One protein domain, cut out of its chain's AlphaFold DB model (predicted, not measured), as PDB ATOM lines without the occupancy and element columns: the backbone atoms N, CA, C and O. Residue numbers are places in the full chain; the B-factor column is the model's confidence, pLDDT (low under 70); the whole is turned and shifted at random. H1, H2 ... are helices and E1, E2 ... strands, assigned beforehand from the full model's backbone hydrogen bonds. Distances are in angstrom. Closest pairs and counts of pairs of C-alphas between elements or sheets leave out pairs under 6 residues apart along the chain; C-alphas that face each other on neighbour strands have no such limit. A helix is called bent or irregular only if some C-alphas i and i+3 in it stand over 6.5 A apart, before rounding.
ATOM      1  N   PHE A   8     120.220 160.804 191.504       90.50
ATOM      2  CA  PHE A   8     120.452 159.677 192.401       90.50
ATOM      3  C   PHE A   8     120.260 158.321 191.702       90.50
ATOM      4  O   PHE A   8     119.559 158.222 190.694       90.50
ATOM      5  N   PRO A   9     120.811 157.227 192.248       89.94
ATOM      6  CA  PRO A   9     120.471 155.891 191.769       89.94
ATOM      7  C   PRO A   9     118.992 155.541 192.031       89.94
ATOM      8  O   PRO A   9     118.399 155.979 193.022       89.94
ATOM      9  N   PHE A  10     118.407 154.677 191.195       88.25
ATOM     10  CA  PHE A  10     116.975 154.328 191.222       88.25
ATOM     11  C   PHE A  10     116.440 153.856 192.583       88.25
ATOM     12  O   PHE A  10     115.269 154.062 192.905       88.25
ATOM     13  N   HIS A  11     117.270 153.218 193.415       86.06
ATOM     14  CA  HIS A  11     116.823 152.732 194.723       86.06
ATOM     15  C   HIS A  11     116.298 153.860 195.627       86.06
ATOM     16  O   HIS A  11     115.393 153.608 196.418       86.06
ATOM     17  N   ILE A  12     116.771 155.100 195.454       86.62
ATOM     18  CA  ILE A  12     116.272 156.269 196.191       86.62
ATOM     19  C   ILE A  12     114.793 156.527 195.898       86.62
ATOM     20  O   ILE A  12     114.033 156.806 196.821       86.62
ATOM     21  N   LYS A  13     114.342 156.342 194.653       86.69
ATOM     22  CA  LYS A  13     112.921 156.453 194.300       86.69
ATOM     23  C   LYS A  13     112.060 155.406 195.012       86.69
ATOM     24  O   LYS A  13     110.959 155.725 195.449       86.69
ATOM     25  N   ARG A  14     112.557 154.174 195.187       83.31
ATOM     26  CA  ARG A  14     111.844 153.149 195.979       83.31
ATOM     27  C   ARG A  14     111.715 153.553 197.446       83.31
ATOM     28  O   ARG A  14     110.654 153.353 198.026       83.31
ATOM     29  N   THR A  15     112.762 154.142 198.017       84.88
ATOM     30  CA  THR A  15     112.763 154.607 199.411       84.88
ATOM     31  C   THR A  15     111.873 155.838 199.613       84.88
ATOM     32  O   THR A  15     111.181 155.944 200.620       84.88
ATOM     33  N   LEU A  16     111.858 156.766 198.651       81.62
ATOM     34  CA  LEU A  16     111.143 158.040 198.729       81.62
ATOM     35  C   LEU A  16     109.789 157.970 198.007       81.62
ATOM     36  O   LEU A  16     109.633 158.473 196.892       81.62
ATOM     37  N   TRP A  17     108.800 157.380 198.684       69.75
ATOM     38  CA  TRP A  17     107.382 157.360 198.276       69.75
ATOM     39  C   TRP A  17     107.047 156.558 197.001       69.75
ATOM     40  O   TRP A  17     105.955 156.682 196.444       69.75
ATOM     41  N   GLY A  18     107.948 155.687 196.543       74.00
ATOM     42  CA  GLY A  18     107.664 154.723 195.478       74.00
ATOM     43  C   GLY A  18     107.418 155.365 194.106       74.00
ATOM     44  O   GLY A  18     108.348 155.826 193.446       74.00
ATOM     45  N   ASN A  19     106.179 155.305 193.607       73.75
ATOM     46  CA  ASN A  19     105.803 155.870 192.300       73.75
ATOM     47  C   ASN A  19     105.188 157.272 192.397       73.75
ATOM     48  O   ASN A  19     105.069 157.953 191.379       73.75
ATOM     49  N   GLU A  20     104.822 157.723 193.595       79.31
ATOM     50  CA  GLU A  20     104.265 159.056 193.797       79.31
ATOM     51  C   GLU A  20     105.372 160.105 193.894       79.31
ATOM     52  O   GLU A  20     106.435 159.875 194.466       79.31
ATOM     53  N   GLY A  21     105.131 161.287 193.325       83.88
ATOM     54  CA  GLY A  21     106.109 162.374 193.333       83.88
ATOM     55  C   GLY A  21     107.140 162.325 192.201       83.88
ATOM     56  O   GLY A  21     107.968 163.233 192.126       83.88
ATOM     57  N   TRP A  22     107.047 161.372 191.271       89.31
ATOM     58  CA  TRP A  22     107.960 161.211 190.130       89.31
ATOM     59  C   TRP A  22     107.230 161.393 188.795       89.31
ATOM     60  O   TRP A  22     106.048 161.066 188.672       89.31
ATOM     61  N   LYS A  23     107.913 161.928 187.776       89.69
ATOM     62  CA  LYS A  23     107.352 162.002 186.423       89.69
ATOM     63  C   LYS A  23     107.157 160.591 185.865       89.69
ATOM     64  O   LYS A  23     108.014 159.731 186.027       89.69
ATOM     65  N   LYS A  24     106.034 160.376 185.172       85.38
ATOM     66  CA  LYS A  24     105.712 159.086 184.535       85.38
ATOM     67  C   LYS A  24     106.537 158.819 183.280       85.38
ATOM     68  O   LYS A  24     106.848 157.670 183.008       85.38
ATOM     69  N   ASN A  25     106.870 159.880 182.547       87.44
ATOM     70  CA  ASN A  25     107.649 159.803 181.319       87.44
ATOM     71  C   ASN A  25     109.103 160.165 181.654       87.44
ATOM     72  O   ASN A  25     109.343 161.320 182.037       87.44
ATOM     73  N   PRO A  26     110.041 159.208 181.567       86.94
ATOM     74  CA  PRO A  26     111.465 159.478 181.701       86.94
ATOM     75  C   PRO A  26     111.975 160.356 180.554       86.94
ATOM     76  O   PRO A  26     111.345 160.449 179.500       86.94
ATOM     77  N   ILE A  27     113.114 161.002 180.773       88.44
ATOM     78  CA  ILE A  27     113.811 161.822 179.783       88.44
ATOM     79  C   ILE A  27     115.146 161.148 179.498       88.44
ATOM     80  O   ILE A  27     115.853 160.773 180.427       88.44
ATOM     81  N   THR A  28     115.491 160.985 178.227       86.38
ATOM     82  CA  THR A  28     116.795 160.443 177.844       86.38
ATOM     83  C   THR A  28     117.890 161.452 178.175       86.38
ATOM     84  O   THR A  28     117.792 162.623 177.800       86.38
ATOM     85  N   SER A  29     118.916 161.003 178.892       82.62
ATOM     86  CA  SER A  29     120.043 161.833 179.294       82.62
ATOM     87  C   SER A  29     120.931 162.193 178.103       82.62
ATOM     88  O   SER A  29     121.090 161.433 177.141       82.62
ATOM     89  N   SER A  30     121.566 163.357 178.204       78.38
ATOM     90  CA  SER A  30     122.648 163.784 177.318       78.38
ATOM     91  C   SER A  30     123.913 164.006 178.147       78.38
ATOM     92  O   SER A  30     123.878 164.779 179.107       78.38
ATOM     93  N   GLY A  31     125.034 163.379 177.780       77.19
ATOM     94  CA  GLY A  31     126.311 163.519 178.491       77.19
ATOM     95  C   GLY A  31     126.689 162.281 179.308       77.19
ATOM     96  O   GLY A  31     126.838 161.199 178.747       77.19
ATOM     97  N   TYR A  32     126.915 162.430 180.621       69.94
ATOM     98  CA  TYR A  32     127.241 161.278 181.470       69.94
ATOM     99  C   TYR A  32     126.106 160.253 181.386       69.94
ATOM    100  O   TYR A  32     124.966 160.585 181.706       69.94
ATOM    101  N   LYS A  33     126.433 159.026 180.956       72.50
ATOM    102  CA  LYS A  33     125.457 157.962 180.674       72.50
ATOM    103  C   LYS A  33     124.464 158.305 179.557       72.50
ATOM    104  O   LYS A  33     123.290 157.986 179.679       72.50
ATOM    105  N   GLU A  34     124.940 158.913 178.470       77.81
ATOM    106  CA  GLU A  34     124.164 159.166 177.246       77.81
ATOM    107  C   GLU A  34     123.295 157.956 176.854       77.81
ATOM    108  O   GLU A  34     123.776 156.822 176.801       77.81
ATOM    109  N   ASN A  35     122.017 158.216 176.566       80.25
ATOM    110  CA  ASN A  35     120.957 157.235 176.284       80.25
ATOM    111  C   ASN A  35     120.339 156.517 177.496       80.25
ATOM    112  O   ASN A  35     119.340 155.820 177.314       80.25
ATOM    113  N   ALA A  36     120.860 156.693 178.712       86.38
ATOM    114  CA  ALA A  36     120.158 156.242 179.912       86.38
ATOM    115  C   ALA A  36     118.977 157.171 180.218       86.38
ATOM    116  O   ALA A  36     119.018 158.372 179.950       86.38
ATOM    117  N   ASN A  37     117.919 156.629 180.810       89.50
ATOM    118  CA  ASN A  37     116.755 157.430 181.157       89.50
ATOM    119  C   ASN A  37     116.843 158.009 182.575       89.50
ATOM    120  O   ASN A  37     117.179 157.327 183.545       89.50
ATOM    121  N   GLU A  38     116.442 159.271 182.694       90.56
ATOM    122  CA  GLU A  38     116.296 160.015 183.937       90.56
ATOM    123  C   GLU A  38     114.812 160.205 184.278       90.56
ATOM    124  O   GLU A  38     113.986 160.608 183.455       90.56
ATOM    125  N   ILE A  39     114.453 159.956 185.531       91.56
ATOM    126  CA  ILE A  39     113.113 160.142 186.079       91.56
ATOM    127  C   ILE A  39     113.163 161.340 187.024       91.56
ATOM    128  O   ILE A  39     113.706 161.270 188.127       91.56
ATOM    129  N   HIS A  40     112.569 162.451 186.606       92.12
ATOM    130  CA  HIS A  40     112.597 163.686 187.386       92.12
ATOM    131  C   HIS A  40     111.526 163.671 188.478       92.12
ATOM    132  O   HIS A  40     110.399 163.206 188.265       92.12
ATOM    133  N   ALA A  41     111.831 164.283 189.616       91.25
ATOM    134  CA  ALA A  41     110.833 164.625 190.613       91.25
ATOM    135  C   ALA A  41     109.764 165.584 190.055       91.25
ATOM    136  O   ALA A  41     110.017 166.434 189.196       91.25
ATOM    137  N   THR A  42     108.550 165.492 190.588       90.31
ATOM    138  CA  THR A  42     107.453 166.447 190.324       90.31
ATOM    139  C   THR A  42     107.376 167.557 191.371       90.31
ATOM    140  O   THR A  42     106.842 168.622 191.075       90.31
ATOM    141  N   ARG A  43     107.974 167.343 192.548       88.06
ATOM    142  CA  ARG A  43     108.026 168.278 193.679       88.06
ATOM    143  C   ARG A  43     109.463 168.580 194.101       88.06
ATOM    144  O   ARG A  43     110.387 167.889 193.681       88.06
ATOM    145  N   MET A  44     109.626 169.603 194.935       90.75
ATOM    146  CA  MET A  44     110.900 169.898 195.591       90.75
ATOM    147  C   MET A  44     111.174 168.881 196.702       90.75
ATOM    148  O   MET A  44     110.248 168.433 197.380       90.75
ATOM    149  N   PHE A  45     112.446 168.544 196.878       89.50
ATOM    150  CA  PHE A  45     112.955 167.734 197.976       89.50
ATOM    151  C   PHE A  45     113.873 168.582 198.846       89.50
ATOM    152  O   PHE A  45     114.616 169.417 198.329       89.50
ATOM    153  N   GLU A  46     113.847 168.339 200.152       91.06
ATOM    154  CA  GLU A  46     114.860 168.864 201.062       91.06
ATOM    155  C   GLU A  46     116.064 167.924 201.060       91.06
ATOM    156  O   GLU A  46     115.947 166.728 201.333       91.06
ATOM    157  N   VAL A  47     117.228 168.470 200.728       90.00
ATOM    158  CA  VAL A  47     118.487 167.736 200.631       90.00
ATOM    159  C   VAL A  47     119.519 168.415 201.521       90.00
ATOM    160  O   VAL A  47     119.578 169.637 201.612       90.00
ATOM    161  N   ARG A  48     120.350 167.618 202.185       90.50
ATOM    162  CA  ARG A  48     121.569 168.080 202.849       90.50
ATOM    163  C   ARG A  48     122.678 167.076 202.585       90.50
ATOM    164  O   ARG A  48     122.417 165.876 202.501       90.50
ATOM    165  N   LEU A  49     123.896 167.571 202.449       89.31
ATOM    166  CA  LEU A  49     125.084 166.753 202.241       89.31
ATOM    167  C   LEU A  49     125.835 166.643 203.567       89.31
ATOM    168  O   LEU A  49     125.771 167.560 204.381       89.31
ATOM    169  N   GLY A  50     126.521 165.532 203.806       86.12
ATOM    170  CA  GLY A  50     127.302 165.376 205.027       86.12
ATOM    171  C   GLY A  50     128.084 164.075 205.091       86.12
ATOM    172  O   GLY A  50     127.828 163.143 204.328       86.12
ATOM    173  N   ASP A  51     129.030 164.016 206.022       83.19
ATOM    174  CA  ASP A  51     129.976 162.910 206.215       83.19
ATOM    175  C   ASP A  51     129.795 162.210 207.577       83.19
ATOM    176  O   ASP A  51     130.738 161.703 208.188       83.19
ATOM    177  N   LYS A  52     128.530 162.123 208.012       79.38
ATOM    178  CA  LYS A  52     128.028 161.645 209.317       79.38
ATOM    179  C   LYS A  52     128.120 162.671 210.440       79.38
ATOM    180  O   LYS A  52     127.143 162.783 211.180       79.38
ATOM    181  N   HIS A  53     129.239 163.376 210.570       76.75
ATOM    182  CA  HIS A  53     129.459 164.314 211.676       76.75
ATOM    183  C   HIS A  53     129.079 165.730 211.272       76.75
ATOM    184  O   HIS A  53     128.337 166.385 212.002       76.75
ATOM    185  N   ASP A  54     129.481 166.133 210.069       80.62
ATOM    186  CA  ASP A  54     129.221 167.467 209.564       80.62
ATOM    187  C   ASP A  54     128.161 167.395 208.472       80.62
ATOM    188  O   ASP A  54     128.241 166.604 207.528       80.62
ATOM    189  N   TRP A  55     127.122 168.213 208.625       86.38
ATOM    190  CA  TRP A  55     126.026 168.313 207.672       86.38
ATOM    191  C   TRP A  55     125.877 169.750 207.211       86.38
ATOM    192  O   TRP A  55     125.918 170.694 208.001       86.38
ATOM    193  N   THR A  56     125.617 169.922 205.923       89.12
ATOM    194  CA  THR A  56     125.217 171.216 205.391       89.12
ATOM    195  C   THR A  56     123.846 171.615 205.921       89.12
ATOM    196  O   THR A  56     123.049 170.783 206.369       89.12
ATOM    197  N   LYS A  57     123.507 172.900 205.769       88.50
ATOM    198  CA  LYS A  57     122.103 173.320 205.837       88.50
ATOM    199  C   LYS A  57     121.254 172.508 204.848       88.50
ATOM    200  O   LYS A  57     121.757 172.036 203.823       88.50
ATOM    201  N   TRP A  58     119.964 172.411 205.142       92.50
ATOM    202  CA  TRP A  58     118.979 171.935 204.182       92.50
ATOM    203  C   TRP A  58     118.880 172.898 202.998       92.50
ATOM    204  O   TRP A  58     118.910 174.120 203.168       92.50
ATOM    205  N   VAL A  59     118.769 172.334 201.803       92.31
ATOM    206  CA  VAL A  59     118.509 173.049 200.554       92.31
ATOM    207  C   VAL A  59     117.352 172.387 199.831       92.31
ATOM    208  O   VAL A  59     117.140 171.181 199.957       92.31
ATOM    209  N   GLN A  60     116.588 173.173 199.081       93.31
ATOM    210  CA  GLN A  60     115.495 172.641 198.281       93.31
ATOM    211  C   GLN A  60     115.970 172.438 196.849       93.31
ATOM    212  O   GLN A  60     116.437 173.378 196.211       93.31
ATOM    213  N   ALA A  61     115.840 171.216 196.343       92.19
ATOM    214  CA  ALA A  61     116.246 170.869 194.988       92.19
ATOM    215  C   ALA A  61     115.217 169.960 194.320       92.19
ATOM    216  O   ALA A  61     114.505 169.184 194.969       92.19
ATOM    217  N   LYS A  62     115.145 170.050 192.994       90.38
ATOM    218  CA  LYS A  62     114.323 169.161 192.180       90.38
ATOM    219  C   LYS A  62     115.200 168.035 191.652       90.38
ATOM    220  O   LYS A  62     115.748 168.130 190.561       90.38
ATOM    221  N   ILE A  63     115.316 166.985 192.456       91.88
ATOM    222  CA  ILE A  63     116.196 165.852 192.169       91.88
ATOM    223  C   ILE A  63     115.662 164.993 191.014       91.88
ATOM    224  O   ILE A  63     114.454 164.925 190.761       91.88
ATOM    225  N   SER A  64     116.566 164.272 190.369       92.62
ATOM    226  CA  SER A  64     116.257 163.195 189.430       92.62
ATOM    227  C   SER A  64     116.767 161.863 189.972       92.62
ATOM    228  O   SER A  64     117.617 161.810 190.865       92.62
ATOM    229  N   VAL A  65     116.251 160.765 189.433       91.50
ATOM    230  CA  VAL A  65     116.851 159.440 189.599       91.50
ATOM    231  C   VAL A  65     117.103 158.807 188.245       91.50
ATOM    232  O   VAL A  65     116.363 159.054 187.299       91.50
ATOM    233  N   TRP A  66     118.104 157.948 188.167       91.19
ATOM    234  CA  TRP A  66     118.276 157.066 187.021       91.19
ATOM    235  C   TRP A  66     117.151 156.032 186.934       91.19
ATOM    236  O   TRP A  66     116.503 155.723 187.939       91.19
ATOM    237  N   GLU A  67     116.929 155.482 185.743       88.81
ATOM    238  CA  GLU A  67     116.085 154.301 185.553       88.81
ATOM    239  C   GLU A  67     116.604 153.082 186.329       88.81
ATOM    240  O   GLU A  67     117.703 153.094 186.880       88.81
ATOM    241  N   GLN A  68     115.784 152.030 186.421       86.00
ATOM    242  CA  GLN A  68     116.090 150.871 187.264       86.00
ATOM    243  C   GLN A  68     117.351 150.124 186.832       86.00
ATOM    244  O   GLN A  68     118.108 149.682 187.696       86.00
ATOM    245  N   ASP A  69     117.555 149.986 185.526       83.56
ATOM    246  CA  ASP A  69     118.748 149.383 184.949       83.56
ATOM    247  C   ASP A  69     119.401 150.382 183.992       83.56
ATOM    248  O   ASP A  69     119.238 150.292 182.778       83.56
ATOM    249  N   PRO A  70     120.115 151.382 184.530       76.62
ATOM    250  CA  PRO A  70     120.802 152.358 183.704       76.62
ATOM    251  C   PRO A  70     122.116 151.777 183.160       76.62
ATOM    252  O   PRO A  70     122.876 152.504 182.529       76.62
ATOM    253  N   GLY A  71     122.437 150.504 183.448       74.25
ATOM    254  CA  GLY A  71     123.713 149.828 183.219       74.25
ATOM    255  C   GLY A  71     124.756 150.049 184.329       74.25
ATOM    256  O   GLY A  71     124.656 150.969 185.139       74.25
ATOM    257  N   ASN A  72     125.822 149.249 184.293       68.56
ATOM    258  CA  ASN A  72     126.772 148.966 185.388       68.56
ATOM    259  C   ASN A  72     127.543 150.154 186.000       68.56
ATOM    260  O   ASN A  72     128.215 149.992 187.014       68.56
ATOM    261  N   GLU A  73     127.494 151.333 185.388       64.81
ATOM    262  CA  GLU A  73     128.354 152.467 185.755       64.81
ATOM    263  C   GLU A  73     127.659 153.466 186.698       64.81
ATOM    264  O   GLU A  73     128.298 154.378 187.212       64.81
ATOM    265  N   VAL A  74     126.362 153.283 186.986       67.56
ATOM    266  CA  VAL A  74     125.591 154.165 187.880       67.56
ATOM    267  C   VAL A  74     125.568 153.614 189.309       67.56
ATOM    268  O   VAL A  74     124.535 153.224 189.852       67.56
ATOM    269  N   GLY A  75     126.745 153.555 189.928       66.56
ATOM    270  CA  GLY A  75     126.883 153.184 191.343       66.56
ATOM    271  C   GLY A  75     126.706 154.361 192.308       66.56
ATOM    272  O   GLY A  75     126.463 154.163 193.498       66.56
ATOM    273  N   HIS A  76     126.821 155.594 191.806       79.38
ATOM    274  CA  HIS A  76     126.954 156.794 192.627       79.38
ATOM    275  C   HIS A  76     125.949 157.876 192.237       79.38
ATOM    276  O   HIS A  76     125.472 157.937 191.105       79.38
ATOM    277  N   ALA A  77     125.628 158.733 193.204       86.50
ATOM    278  CA  ALA A  77     124.861 159.939 192.952       86.50
ATOM    279  C   ALA A  77     125.744 160.999 192.279       86.50
ATOM    280  O   ALA A  77     126.913 161.158 192.631       86.50
ATOM    281  N   LEU A  78     125.157 161.747 191.351       89.06
ATOM    282  CA  LEU A  78     125.726 162.970 190.805       89.06
ATOM    283  C   LEU A  78     125.111 164.143 191.551       89.06
ATOM    284  O   LEU A  78     123.893 164.298 191.532       89.06
ATOM    285  N   ILE A  79     125.938 164.963 192.194       89.25
ATOM    286  CA  ILE A  79     125.487 166.213 192.806       89.25
ATOM    287  C   ILE A  79     125.666 167.325 191.780       89.25
ATOM    288  O   ILE A  79     126.775 167.547 191.292       89.25
ATOM    289  N   GLY A  80     124.558 167.965 191.425       90.50
ATOM    290  CA  GLY A  80     124.515 169.026 190.435       90.50
ATOM    291  C   GLY A  80     124.515 170.424 191.039       90.50
ATOM    292  O   GLY A  80     124.445 170.617 192.258       90.50
ATOM    293  N   ASN A  81     124.560 171.402 190.140       90.44
ATOM    294  CA  ASN A  81     124.565 172.821 190.479       90.44
ATOM    295  C   ASN A  81     123.276 173.271 191.177       90.44
ATOM    296  O   ASN A  81     123.314 174.174 192.010       90.44
ATOM    297  N   ASP A  82     122.158 172.583 190.924       90.44
ATOM    298  CA  ASP A  82     120.905 172.752 191.662       90.44
ATOM    299  C   ASP A  82     121.074 172.653 193.187       90.44
ATOM    300  O   ASP A  82     120.346 173.320 193.920       90.44
ATOM    301  N   ILE A  83     122.046 171.873 193.670       91.62
ATOM    302  CA  ILE A  83     122.420 171.791 195.085       91.62
ATOM    303  C   ILE A  83     123.656 172.637 195.392       91.62
ATOM    304  O   ILE A  83     123.643 173.387 196.373       91.62
ATOM    305  N   THR A  84     124.735 172.514 194.611       89.81
ATOM    306  CA  THR A  84     126.026 173.118 194.989       89.81
ATOM    307  C   THR A  84     125.989 174.640 195.002       89.81
ATOM    308  O   THR A  84     126.626 175.227 195.870       89.81
ATOM    309  N   ASP A  85     125.198 175.281 194.138       90.25
ATOM    310  CA  ASP A  85     125.103 176.749 194.084       90.25
ATOM    311  C   ASP A  85     124.396 177.338 195.319       90.25
ATOM    312  O   ASP A  85     124.518 178.523 195.625       90.25
ATOM    313  N   GLN A  86     123.669 176.511 196.079       91.56
ATOM    314  CA  GLN A  86     123.006 176.917 197.323       91.56
ATOM    315  C   GLN A  86     123.897 176.748 198.564       91.56
ATOM    316  O   GLN A  86     123.515 177.159 199.675       91.56
ATOM    317  N   LEU A  87     125.060 176.117 198.399       89.31
ATOM    318  CA  LEU A  87     125.987 175.751 199.458       89.31
ATOM    319  C   LEU A  87     127.296 176.521 199.302       89.31
ATOM    320  O   LEU A  87     127.774 176.773 198.205       89.31
ATOM    321  N   ALA A  88     127.895 176.879 200.432       86.31
ATOM    322  CA  ALA A  88     129.236 177.436 200.437       86.31
ATOM    323  C   ALA A  88     130.207 176.301 200.760       86.31
ATOM    324  O   ALA A  88     129.948 175.514 201.673       86.31
ATOM    325  N   TYR A  89     131.295 176.192 200.007       85.00
ATOM    326  CA  TYR A  89     132.300 175.159 200.208       85.00
ATOM    327  C   TYR A  89     133.695 175.712 199.966       85.00
ATOM    328  O   TYR A  89     133.886 176.672 199.217       85.00
ATOM    329  N   THR A  90     134.675 175.090 200.605       83.81
ATOM    330  CA  THR A  90     136.087 175.340 200.361       83.81
ATOM    331  C   THR A  90     136.707 174.103 199.733       83.81
ATOM    332  O   THR A  90     136.326 172.960 200.008       83.81
ATOM    333  N   HIS A  91     137.654 174.337 198.835       83.00
ATOM    334  CA  HIS A  91     138.423 173.283 198.202       83.00
ATOM    335  C   HIS A  91     139.900 173.644 198.282       83.00
ATOM    336  O   HIS A  91     140.335 174.665 197.747       83.00
ATOM    337  N   GLU A  92     140.664 172.778 198.933       83.12
ATOM    338  CA  GLU A  92     142.120 172.824 198.940       83.12
ATOM    339  C   GLU A  92     142.654 171.673 198.088       83.12
ATOM    340  O   GLU A  92     142.162 170.546 198.155       83.12
ATOM    341  N   LEU A  93     143.686 171.946 197.287       83.81
ATOM    342  CA  LEU A  93     144.346 170.928 196.471       83.81
ATOM    343  C   LEU A  93     144.748 169.722 197.332       83.81
ATOM    344  O   LEU A  93     145.410 169.873 198.359       83.81
ATOM    345  N   LYS A  94     144.392 168.519 196.864       85.62
ATOM    346  CA  LYS A  94     144.641 167.228 197.535       85.62
ATOM    347  C   LYS A  94     143.878 167.021 198.850       85.62
ATOM    348  O   LYS A  94     144.172 166.059 199.559       85.62
ATOM    349  N   ARG A  95     142.904 167.872 199.181       82.81
ATOM    350  CA  ARG A  95     142.001 167.657 200.313       82.81
ATOM    351  C   ARG A  95     140.568 167.425 199.839       82.81
ATOM    352  O   ARG A  95     140.201 167.892 198.760       82.81
ATOM    353  N   PRO A  96     139.752 166.699 200.623       81.88
ATOM    354  CA  PRO A  96     138.321 166.619 200.370       81.88
ATOM    355  C   PRO A  96     137.694 168.015 200.334       81.88
ATOM    356  O   PRO A  96     138.129 168.921 201.047       81.88
ATOM    357  N   ILE A  97     136.652 168.171 199.519       83.06
ATOM    358  CA  ILE A  97     135.814 169.371 199.550       83.06
ATOM    359  C   ILE A  97     135.178 169.463 200.937       83.06
ATOM    360  O   ILE A  97     134.561 168.500 201.393       83.06
ATOM    361  N   LYS A  98     135.304 170.625 201.585       84.94
ATOM    362  CA  LYS A  98     134.615 170.914 202.842       84.94
ATOM    363  C   LYS A  98     133.424 171.817 202.553       84.94
ATOM    364  O   LYS A  98     133.599 172.962 202.141       84.94
ATOM    365  N   PHE A  99     132.213 171.326 202.790       86.56
ATOM    366  CA  PHE A  99     131.039 172.192 202.813       86.56
ATOM    367  C   PHE A  99     130.966 172.925 204.151       86.56
ATOM    368  O   PHE A  99     131.178 172.323 205.199       86.56
ATOM    369  N   LEU A 100     130.667 174.221 204.108       84.56
ATOM    370  CA  LEU A 100     130.561 175.045 205.305       84.56
ATOM    371  C   LEU A 100     129.223 174.778 206.000       84.56
ATOM    372  O   LEU A 100     128.148 174.916 205.394       84.56
ATOM    373  N   ASP A 101     129.301 174.423 207.276       81.69
ATOM    374  CA  ASP A 101     128.150 174.264 208.159       81.69
ATOM    375  C   ASP A 101     127.699 175.622 208.750       81.69
ATOM    376  O   ASP A 101     128.128 176.698 208.317       81.69
ATOM    377  N   SER A 102     126.777 175.601 209.715       78.88
ATOM    378  CA  SER A 102     126.344 176.821 210.412       78.88
ATOM    379  C   SER A 102     127.473 177.473 211.215       78.88
ATOM    380  O   SER A 102     127.609 178.695 211.197       78.88
ATOM    381  N   THR A 103     128.307 176.668 211.869       82.56
ATOM    382  CA  THR A 103     129.406 177.122 212.730       82.56
ATOM    383  C   THR A 103     130.490 177.834 211.923       82.56
ATOM    384  O   THR A 103     130.994 178.889 212.308       82.56
ATOM    385  N   ASP A 104     130.855 177.265 210.779       83.94
ATOM    386  CA  ASP A 104     131.825 177.821 209.849       83.94
ATOM    387  C   ASP A 104     131.335 179.153 209.274       83.94
ATOM    388  O   ASP A 104     132.115 180.096 209.140       83.94
ATOM    389  N   LYS A 105     130.034 179.261 208.973       79.69
ATOM    390  CA  LYS A 105     129.436 180.513 208.495       79.69
ATOM    391  C   LYS A 105     129.482 181.615 209.539       79.69
ATOM    392  O   LYS A 105     129.826 182.740 209.193       79.69
ATOM    393  N   GLU A 106     129.178 181.313 210.798       83.81
ATOM    394  CA  GLU A 106     129.286 182.290 211.887       83.81
ATOM    395  C   GLU A 106     130.722 182.797 212.039       83.81
ATOM    396  O   GLU A 106     130.948 184.006 212.107       83.81
ATOM    397  N   LYS A 107     131.705 181.891 212.009       84.94
ATOM    398  CA  LYS A 107     133.129 182.255 212.051       84.94
ATOM    399  C   LYS A 107     133.542 183.103 210.851       84.94
ATOM    400  O   LYS A 107     134.290 184.063 211.022       84.94
ATOM    401  N   LEU A 108     133.054 182.776 209.654       83.00
ATOM    402  CA  LEU A 108     133.332 183.547 208.443       83.00
ATOM    403  C   LEU A 108     132.734 184.957 208.527       83.00
ATOM    404  O   LEU A 108     133.420 185.924 208.216       83.00
ATOM    405  N   ILE A 109     131.488 185.088 208.990       84.56
ATOM    406  CA  ILE A 109     130.840 186.390 209.198       84.56
ATOM    407  C   ILE A 109     131.622 187.209 210.231       84.56
ATOM    408  O   ILE A 109     131.922 188.374 209.981       84.56
ATOM    409  N   GLN A 110     132.015 186.601 211.356       85.06
ATOM    410  CA  GLN A 110     132.843 187.262 212.368       85.06
ATOM    411  C   GLN A 110     134.193 187.716 211.806       85.06
ATOM    412  O   GLN A 110     134.644 188.814 212.125       85.06
ATOM    413  N   PHE A 111     134.842 186.891 210.984       85.12
ATOM    414  CA  PHE A 111     136.090 187.254 210.322       85.12
ATOM    415  C   PHE A 111     135.900 188.470 209.409       85.12
ATOM    416  O   PHE A 111     136.622 189.448 209.564       85.12
ATOM    417  N   LEU A 112     134.887 188.447 208.536       85.00
ATOM    418  CA  LEU A 112     134.584 189.554 207.626       85.00
ATOM    419  C   LEU A 112     134.246 190.846 208.383       85.00
ATOM    420  O   LEU A 112     134.747 191.901 208.022       85.00
ATOM    421  N   SER A 113     133.484 190.759 209.478       82.81
ATOM    422  CA  SER A 113     133.122 191.924 210.305       82.81
ATOM    423  C   SER A 113     134.292 192.564 211.060       82.81
ATOM    424  O   SER A 113     134.160 193.669 211.567       82.81
ATOM    425  N   LYS A 114     135.425 191.860 211.185       78.00
ATOM    426  CA  LYS A 114     136.666 192.380 211.787       78.00
ATOM    427  C   LYS A 114     137.627 192.959 210.745       78.00
ATOM    428  O   LYS A 114     138.711 193.400 211.115       78.00
ATOM    429  N   CYS A 115     137.277 192.864 209.464       61.41
ATOM    430  CA  CYS A 115     138.030 193.456 208.364       61.41
ATOM    431  C   CYS A 115     137.514 194.853 207.975       61.41
ATOM    432  O   CYS A 115     138.110 195.457 207.081       61.41
TER     433      CYS A 115
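What this domain is: This is residues 8 to 115 of the 116 residues of an uncharacterized protein of Rhizophagus irregularis (UniProt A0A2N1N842). With little regular structure, this is a loop-rich body with two small antiparallel sheets, E1 with E4 and E2 with E3; residues 109 to 115, of which 109 to 113 belong to H3, stick out at one end. The 108 printed residues, mixed in class, run H1 E1 E2 E3 E4 H2 H3, with 34 in these elements. The whole is loose, radius of gyration of the C-alphas 16.9 A, spanning 53 by 31 by 24 A.

How they stand to each other: Start at H1, residues 11 to 15. E1, residues 37 to 40, pairs with E4, residues 64 to 66: look for N 39 and O 65, 2.8 A apart. E2, residues 45 to 47, and E3, residues 59 to 61, form a hairpin, with N 47 and O 59 2.8 A apart. H2, residues 81 to 84, comes closest to E3 at the C-alphas of Asp 82 and Ala 61, 6.0 A. H3, residues 102 to 113, touches no helix. In H1 and H3 every O i to N i+4 pair is within hydrogen-bond range; H2 is too short for one.

Where its parts are: Find C-alpha 11 at (116.823, 152.732, 194.723), where H1 begins. H3 runs 16.6 A to C-alpha 113 at (133.122, 191.924, 210.305).

The domain as a whole: The printed part has no cut. The link from H1 to E1, 21 residues, is long. Model confidence is under 70 at residues 17, 32, 72 to 75 and 115.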